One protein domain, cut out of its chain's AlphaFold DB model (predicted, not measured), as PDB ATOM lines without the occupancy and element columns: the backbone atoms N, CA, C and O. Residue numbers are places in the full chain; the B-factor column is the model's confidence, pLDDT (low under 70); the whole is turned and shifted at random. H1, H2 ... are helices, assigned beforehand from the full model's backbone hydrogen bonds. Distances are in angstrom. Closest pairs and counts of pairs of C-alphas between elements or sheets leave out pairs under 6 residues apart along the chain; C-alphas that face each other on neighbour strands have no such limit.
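Overview. This is residues 226 to 286 of the 291 residues of an uncharacterized protein of Bacilli bacterium (UniProt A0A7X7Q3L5). A long helix, H1, makes the length of a thin rod, and beyond its far end a short link turns the chain back into a small helix, H2, which runs obliquely back with a gap between it and H1, like an open hook. The printed part has 61 residues, with two named helices in the order H1, H2 and no named strand; the class is all helix. It is extended, with a radius of gyration of the C-alphas of 19.8 A and spans of 64 by 20 by 15 A.

Along the chain. H1, residues 226 to 266, runs 60.2 A from C-alpha 226 at (-5.173, 4.717, 54.531) to C-alpha 266 at (-33.782, -4.140, 2.302). H2, residues 274 to 284, ends with C-alpha 284 at (-21.489, 6.732, 10.352).

Arrangement. H1 and H2 are apart, with no C-alpha of the one within 8 A of the other. Residues 226 to 262 of H1 stand free. Every O i to N i+4 pair is within hydrogen-bond range in H1, and 6 of 7 in H2.

Size, cuts and confidence. The C-alphas of Lys 226 and Lys 270, the two farthest apart, are 64.2 A apart. The printed part has no cut, and the link from H1 to H2 is short, with 7 residues. The model's pLDDT is under 70 at residue 260 and residues 262 to 286.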
ATOM      1  N   LYS A 226      -5.345   3.703  55.586       93.88
ATOM      2  CA  LYS A 226      -5.173   4.717  54.531       93.88
ATOM      3  C   LYS A 226      -4.985   4.056  53.168       93.88
ATOM      4  O   LYS A 226      -5.634   4.469  52.209       93.88
ATOM      5  N   THR A 227      -4.153   3.020  53.105       93.81
ATOM      6  CA  THR A 227      -3.888   2.263  51.874       93.81
ATOM      7  C   THR A 227      -5.157   1.581  51.361       93.81
ATOM      8  O   THR A 227      -5.510   1.729  50.194       93.81
ATOM      9  N   LEU A 228      -5.908   0.917  52.244       92.62
ATOM     10  CA  LEU A 228      -7.186   0.291  51.898       92.62
ATOM     11  C   LEU A 228      -8.201   1.315  51.380       92.62
ATOM     12  O   LEU A 228      -8.855   1.065  50.372       92.62
ATOM     13  N   LYS A 229      -8.307   2.496  52.006       93.06
ATOM     14  CA  LYS A 229      -9.179   3.577  51.510       93.06
ATOM     15  C   LYS A 229      -8.791   4.046  50.107       93.06
ATOM     16  O   LYS A 229      -9.678   4.294  49.294       93.06
ATOM     17  N   GLN A 230      -7.495   4.158  49.812       91.75
ATOM     18  CA  GLN A 230      -7.014   4.512  48.473       91.75
ATOM     19  C   GLN A 230      -7.366   3.432  47.445       91.75
ATOM     20  O   GLN A 230      -7.912   3.754  46.394       91.75
ATOM     21  N   GLN A 231      -7.127   2.157  47.765       92.81
ATOM     22  CA  GLN A 231      -7.501   1.036  46.894       92.81
ATOM     23  C   GLN A 231      -9.007   1.011  46.613       92.81
ATOM     24  O   GLN A 231      -9.426   0.851  45.470       92.81
ATOM     25  N   LEU A 232      -9.827   1.230  47.642       92.81
ATOM     26  CA  LEU A 232     -11.284   1.262  47.521       92.81
ATOM     27  C   LEU A 232     -11.752   2.424  46.627       92.81
ATOM     28  O   LEU A 232     -12.684   2.258  45.842       92.81
ATOM     29  N   HIS A 233     -11.070   3.573  46.684       92.38
ATOM     30  CA  HIS A 233     -11.332   4.698  45.787       92.38
ATOM     31  C   HIS A 233     -11.021   4.364  44.319       92.38
ATOM     32  O   HIS A 233     -11.852   4.637  43.455       92.38
ATOM     33  N   VAL A 234      -9.877   3.725  44.045       93.56
ATOM     34  CA  VAL A 234      -9.500   3.286  42.686       93.56
ATOM     35  C   VAL A 234     -10.518   2.290  42.132       93.56
ATOM     36  O   VAL A 234     -11.048   2.498  41.046       93.56
ATOM     37  N   ILE A 235     -10.880   1.267  42.912       92.25
ATOM     38  CA  ILE A 235     -11.888   0.274  42.508       92.25
ATOM     39  C   ILE A 235     -13.233   0.945  42.200       92.25
ATOM     40  O   ILE A 235     -13.920   0.555  41.257       92.25
ATOM     41  N   SER A 236     -13.620   1.964  42.972       92.19
ATOM     42  CA  SER A 236     -14.847   2.722  42.711       92.19
ATOM     43  C   SER A 236     -14.793   3.468  41.374       92.19
ATOM     44  O   SER A 236     -15.773   3.443  40.634       92.19
ATOM     45  N   GLN A 237     -13.664   4.105  41.045       91.44
ATOM     46  CA  GLN A 237     -13.478   4.785  39.758       91.44
ATOM     47  C   GLN A 237     -13.488   3.796  38.586       91.44
ATOM     48  O   GLN A 237     -14.150   4.041  37.574       91.44
ATOM     49  N   ASP A 238     -12.807   2.659  38.735       91.75
ATOM     50  CA  ASP A 238     -12.788   1.599  37.725       91.75
ATOM     51  C   ASP A 238     -14.190   1.028  37.491       91.75
ATOM     52  O   ASP A 238     -14.595   0.822  36.346       91.75
ATOM     53  N   LYS A 239     -14.973   0.841  38.562       92.56
ATOM     54  CA  LYS A 239     -16.374   0.421  38.471       92.56
ATOM     55  C   LYS A 239     -17.212   1.420  37.667       92.56
ATOM     56  O   LYS A 239     -17.937   1.002  36.767       92.56
ATOM     57  N   GLU A 240     -17.104   2.719  37.947       89.56
ATOM     58  CA  GLU A 240     -17.831   3.756  37.195       89.56
ATOM     59  C   GLU A 240     -17.438   3.782  35.713       89.56
ATOM     60  O   GLU A 240     -18.290   3.968  34.838       89.56
ATOM     61  N   LYS A 241     -16.149   3.593  35.409       90.44
ATOM     62  CA  LYS A 241     -15.668   3.517  34.028       90.44
ATOM     63  C   LYS A 241     -16.246   2.297  33.310       90.44
ATOM     64  O   LYS A 241     -16.805   2.449  32.229       90.44
ATOM     65  N   LEU A 242     -16.198   1.122  33.938       89.44
ATOM     66  CA  LEU A 242     -16.783  -0.103  33.389       89.44
ATOM     67  C   LEU A 242     -18.299   0.006  33.190       89.44
ATOM     68  O   LEU A 242     -18.819  -0.526  32.213       89.44
ATOM     69  N   GLU A 243     -19.025   0.702  34.069       88.50
ATOM     70  CA  GLU A 243     -20.457   0.977  33.881       88.50
ATOM     71  C   GLU A 243     -20.719   1.840  32.633       88.50
ATOM     72  O   GLU A 243     -21.646   1.548  31.870       88.50
ATOM     73  N   LYS A 244     -19.886   2.860  32.380       87.69
ATOM     74  CA  LYS A 244     -19.957   3.672  31.151       87.69
ATOM     75  C   LYS A 244     -19.618   2.852  29.909       87.69
ATOM     76  O   LYS A 244     -20.373   2.904  28.938       87.69
ATOM     77  N   ASP A 245     -18.540   2.072  29.957       87.56
ATOM     78  CA  ASP A 245     -18.110   1.213  28.851       87.56
ATOM     79  C   ASP A 245     -19.195   0.170  28.519       87.56
ATOM     80  O   ASP A 245     -19.548  -0.017  27.355       87.56
ATOM     81  N   ASN A 246     -19.824  -0.435  29.534       87.81
ATOM     82  CA  ASN A 246     -20.958  -1.347  29.346       87.81
ATOM     83  C   ASN A 246     -22.167  -0.663  28.706       87.81
ATOM     84  O   ASN A 246     -22.835  -1.256  27.857       87.81
ATOM     85  N   LYS A 247     -22.474   0.577  29.106       88.31
ATOM     86  CA  LYS A 247     -23.569   1.340  28.502       88.31
ATOM     87  C   LYS A 247     -23.295   1.609  27.022       88.31
ATOM     88  O   LYS A 247     -24.171   1.356  26.199       88.31
ATOM     89  N   PHE A 248     -22.077   2.036  26.690       86.31
ATOM     90  CA  PHE A 248     -21.651   2.243  25.306       86.31
ATOM     91  C   PHE A 248     -21.737   0.954  24.481       86.31
ATOM     92  O   PHE A 248     -22.298   0.958  23.389       86.31
ATOM     93  N   LEU A 249     -21.253  -0.174  25.013       81.81
ATOM     94  CA  LEU A 249     -21.344  -1.474  24.341       81.81
ATOM     95  C   LEU A 249     -22.791  -1.912  24.105       81.81
ATOM     96  O   LEU A 249     -23.097  -2.481  23.058       81.81
ATOM     97  N   LYS A 250     -23.694  -1.637  25.052       83.75
ATOM     98  CA  LYS A 250     -25.123  -1.923  24.898       83.75
ATOM     99  C   LYS A 250     -25.755  -1.067  23.799       83.75
ATOM    100  O   LYS A 250     -26.462  -1.602  22.955       83.75
ATOM    101  N   GLU A 251     -25.451   0.228  23.764       82.19
ATOM    102  CA  GLU A 251     -25.902   1.130  22.695       82.19
ATOM    103  C   GLU A 251     -25.340   0.713  21.326       82.19
ATOM    104  O   GLU A 251     -26.077   0.662  20.341       82.19
ATOM    105  N   PHE A 252     -24.057   0.343  21.262       80.62
ATOM    106  CA  PHE A 252     -23.427  -0.179  20.049       80.62
ATOM    107  C   PHE A 252     -24.104  -1.467  19.570       80.62
ATOM    108  O   PHE A 252     -24.408  -1.598  18.384       80.62
ATOM    109  N   LYS A 253     -24.391  -2.395  20.491       82.38
ATOM    110  CA  LYS A 253     -25.132  -3.625  20.201       82.38
ATOM    111  C   LYS A 253     -26.512  -3.314  19.613       82.38
ATOM    112  O   LYS A 253     -26.842  -3.859  18.564       82.38
ATOM    113  N   ASP A 254     -27.274  -2.408  20.226       80.12
ATOM    114  CA  ASP A 254     -28.607  -2.022  19.745       80.12
ATOM    115  C   ASP A 254     -28.554  -1.403  18.331       80.12
ATOM    116  O   ASP A 254     -29.431  -1.643  17.497       80.12
ATOM    117  N   VAL A 255     -27.522  -0.605  18.031       79.88
ATOM    118  CA  VAL A 255     -27.304  -0.037  16.688       79.88
ATOM    119  C   VAL A 255     -26.941  -1.127  15.680       79.88
ATOM    120  O   VAL A 255     -27.529  -1.168  14.597       79.88
ATOM    121  N   ALA A 256     -26.018  -2.025  16.025       73.75
ATOM    122  CA  ALA A 256     -25.621  -3.136  15.167       73.75
ATOM    123  C   ALA A 256     -26.809  -4.063  14.857       73.75
ATOM    124  O   ALA A 256     -27.017  -4.420  13.697       73.75
ATOM    125  N   GLU A 257     -27.638  -4.386  15.855       75.88
ATOM    126  CA  GLU A 257     -28.861  -5.180  15.678       75.88
ATOM    127  C   GLU A 257     -29.878  -4.478  14.759       75.88
ATOM    128  O   GLU A 257     -30.479  -5.126  13.895       75.88
ATOM    129  N   LYS A 258     -30.038  -3.149  14.863       75.75
ATOM    130  CA  LYS A 258     -30.882  -2.367  13.937       75.75
ATOM    131  C   LYS A 258     -30.351  -2.373  12.503       75.75
ATOM    132  O   LYS A 258     -31.148  -2.481  11.572       75.75
ATOM    133  N   ILE A 259     -29.036  -2.247  12.316       74.25
ATOM    134  CA  ILE A 259     -28.398  -2.309  10.991       74.25
ATOM    135  C   ILE A 259     -28.594  -3.700  10.383       74.25
ATOM    136  O   ILE A 259     -29.079  -3.802   9.260       74.25
ATOM    137  N   LEU A 260     -28.304  -4.765  11.138       69.94
ATOM    138  CA  LEU A 260     -28.544  -6.152  10.726       69.94
ATOM    139  C   LEU A 260     -30.001  -6.373  10.310       69.94
ATOM    140  O   LEU A 260     -30.260  -6.913   9.239       69.94
ATOM    141  N   SER A 261     -30.951  -5.886  11.110       71.56
ATOM    142  CA  SER A 261     -32.382  -5.993  10.806       71.56
ATOM    143  C   SER A 261     -32.769  -5.243   9.523       71.56
ATOM    144  O   SER A 261     -33.591  -5.738   8.754       71.56
ATOM    145  N   LYS A 262     -32.164  -4.076   9.251       66.62
ATOM    146  CA  LYS A 262     -32.367  -3.322   8.000       66.62
ATOM    147  C   LYS A 262     -31.762  -4.014   6.784       66.62
ATOM    148  O   LYS A 262     -32.446  -4.122   5.775       66.62
ATOM    149  N   ILE A 263     -30.536  -4.526   6.886       62.75
ATOM    150  CA  ILE A 263     -29.888  -5.296   5.810       62.75
ATOM    151  C   ILE A 263     -30.742  -6.520   5.448       62.75
ATOM    152  O   ILE A 263     -30.953  -6.807   4.273       62.75
ATOM    153  N   ILE A 264     -31.297  -7.203   6.454       60.53
ATOM    154  CA  ILE A 264     -32.206  -8.340   6.256       60.53
ATOM    155  C   ILE A 264     -33.533  -7.905   5.596       60.53
ATOM    156  O   ILE A 264     -34.108  -8.676   4.829       60.53
ATOM    157  N   ALA A 265     -34.010  -6.679   5.846       56.19
ATOM    158  CA  ALA A 265     -35.253  -6.145   5.285       56.19
ATOM    159  C   ALA A 265     -35.113  -5.515   3.878       56.19
ATOM    160  O   ALA A 265     -36.094  -5.502   3.135       56.19
ATOM    161  N   GLU A 266     -33.937  -4.995   3.495       50.50
ATOM    162  CA  GLU A 266     -33.782  -4.140   2.302       50.50
ATOM    163  C   GLU A 266     -33.321  -4.819   0.998       50.50
ATOM    164  O   GLU A 266     -33.437  -4.153  -0.028       50.50
ATOM    165  N   LYS A 267     -32.924  -6.110   0.969       48.41
ATOM    166  CA  LYS A 267     -33.138  -7.071  -0.160       48.41
ATOM    167  C   LYS A 267     -32.219  -8.298  -0.113       48.41
ATOM    168  O   LYS A 267     -31.113  -8.255   0.403       48.41
ATOM    169  N   HIS A 268     -32.687  -9.367  -0.778       52.44
ATOM    170  CA  HIS A 268     -31.900 -10.444  -1.397       52.44
ATOM    171  C   HIS A 268     -30.420 -10.085  -1.611       52.44
ATOM    172  O   HIS A 268     -30.078  -9.403  -2.576       52.44
ATOM    173  N   ILE A 269     -29.545 -10.599  -0.748       47.84
ATOM    174  CA  ILE A 269     -28.108 -10.345  -0.834       47.84
ATOM    175  C   ILE A 269     -27.534 -11.152  -2.009       47.84
ATOM    176  O   ILE A 269     -27.453 -12.381  -1.959       47.84
ATOM    177  N   LYS A 270     -27.121 -10.457  -3.075       45.91
ATOM    178  CA  LYS A 270     -26.181 -10.960  -4.088       45.91
ATOM    179  C   LYS A 270     -24.930 -10.096  -4.020       45.91
ATOM    180  O   LYS A 270     -25.021  -8.925  -4.334       45.91
ATOM    181  N   THR A 271     -23.818 -10.711  -3.617       44.44
ATOM    182  CA  THR A 271     -22.368 -10.452  -3.816       44.44
ATOM    183  C   THR A 271     -21.776  -9.081  -4.226       44.44
ATOM    184  O   THR A 271     -20.554  -8.984  -4.237       44.44
ATOM    185  N   TYR A 272     -22.536  -8.022  -4.513       43.75
ATOM    186  CA  TYR A 272     -22.043  -6.710  -4.955       43.75
ATOM    187  C   TYR A 272     -22.123  -5.601  -3.882       43.75
ATOM    188  O   TYR A 272     -21.650  -4.496  -4.127       43.75
ATOM    189  N   ASP A 273     -22.620  -5.900  -2.676       48.12
ATOM    190  CA  ASP A 273     -22.897  -4.901  -1.621       48.12
ATOM    191  C   ASP A 273     -21.752  -4.673  -0.608       48.12
ATOM    192  O   ASP A 273     -21.916  -3.977   0.393       48.12
ATOM    193  N   ILE A 274     -20.554  -5.220  -0.845       51.41
ATOM    194  CA  ILE A 274     -19.398  -5.001   0.054       51.41
ATOM    195  C   ILE A 274     -18.885  -3.546  -0.036       51.41
ATOM    196  O   ILE A 274     -18.334  -3.018   0.931       51.41
ATOM    197  N   LEU A 275     -19.109  -2.859  -1.163       49.56
ATOM    198  CA  LEU A 275     -18.705  -1.459  -1.345       49.56
ATOM    199  C   LEU A 275     -19.602  -0.465  -0.580       49.56
ATOM    200  O   LEU A 275     -19.086   0.527  -0.067       49.56
ATOM    201  N   ASP A 276     -20.898  -0.754  -0.416       52.56
ATOM    202  CA  ASP A 276     -21.834   0.121   0.315       52.56
ATOM    203  C   ASP A 276     -21.698   0.001   1.843       52.56
ATOM    204  O   ASP A 276     -21.891   0.976   2.574       52.56
ATOM    205  N   LEU A 277     -21.271  -1.163   2.341       53.56
ATOM    206  CA  LEU A 277     -20.946  -1.352   3.758       53.56
ATOM    207  C   LEU A 277     -19.730  -0.517   4.187       53.56
ATOM    208  O   LEU A 277     -19.764   0.095   5.253       53.56
ATOM    209  N   ASN A 278     -18.697  -0.413   3.343       53.00
ATOM    210  CA  ASN A 278     -17.548   0.457   3.619       53.00
ATOM    211  C   ASN A 278     -17.933   1.943   3.622       53.00
ATOM    212  O   ASN A 278     -17.478   2.681   4.496       53.00
ATOM    213  N   TYR A 279     -18.823   2.377   2.721       55.59
ATOM    214  CA  TYR A 279     -19.350   3.745   2.738       55.59
ATOM    215  C   TYR A 279     -20.146   4.036   4.022       55.59
ATOM    216  O   TYR A 279     -20.008   5.109   4.613       55.59
ATOM    217  N   PHE A 280     -20.942   3.076   4.504       52.75
ATOM    218  CA  PHE A 280     -21.698   3.233   5.749       52.75
ATOM    219  C   PHE A 280     -20.805   3.245   6.997       52.75
ATOM    220  O   PHE A 280     -21.044   4.049   7.901       52.75
ATOM    221  N   ILE A 281     -19.759   2.413   7.033       57.81
ATOM    222  CA  ILE A 281     -18.761   2.411   8.111       57.81
ATOM    223  C   ILE A 281     -17.983   3.736   8.116       57.81
ATOM    224  O   ILE A 281     -17.870   4.360   9.164       57.81
ATOM    225  N   GLU A 282     -17.526   4.249   6.968       53.94
ATOM    226  CA  GLU A 282     -16.800   5.531   6.936       53.94
ATOM    227  C   GLU A 282     -17.689   6.747   7.244       53.94
ATOM    228  O   GLU A 282     -17.224   7.704   7.865       53.94
ATOM    229  N   LYS A 283     -18.970   6.724   6.856       53.28
ATOM    230  CA  LYS A 283     -19.889   7.860   7.043       53.28
ATOM    231  C   LYS A 283     -20.508   7.936   8.437       53.28
ATOM    232  O   LYS A 283     -20.749   9.036   8.929       53.28
ATOM    233  N   TYR A 284     -20.787   6.793   9.064       52.34
ATOM    234  CA  TYR A 284     -21.489   6.732  10.352       52.34
ATOM    235  C   TYR A 284     -20.625   6.200  11.507       52.34
ATOM    236  O   TYR A 284     -21.034   6.318  12.660       52.34
ATOM    237  N   LEU A 285     -19.423   5.676  11.232       55.97
ATOM    238  CA  LEU A 285     -18.439   5.234  12.230       55.97
ATOM    239  C   LEU A 285     -17.018   5.782  11.934       55.97
ATOM    240  O   LEU A 285     -16.062   5.014  11.815       55.97
ATOM    241  N   PRO A 286     -16.817   7.114  11.859       45.94
ATOM    242  CA  PRO A 286     -15.539   7.703  11.436       45.94
ATOM    243  C   PRO A 286     -14.360   7.448  12.400       45.94
ATOM    244  O   PRO A 286     -13.206   7.589  12.003       45.94
TER     245      PRO A 286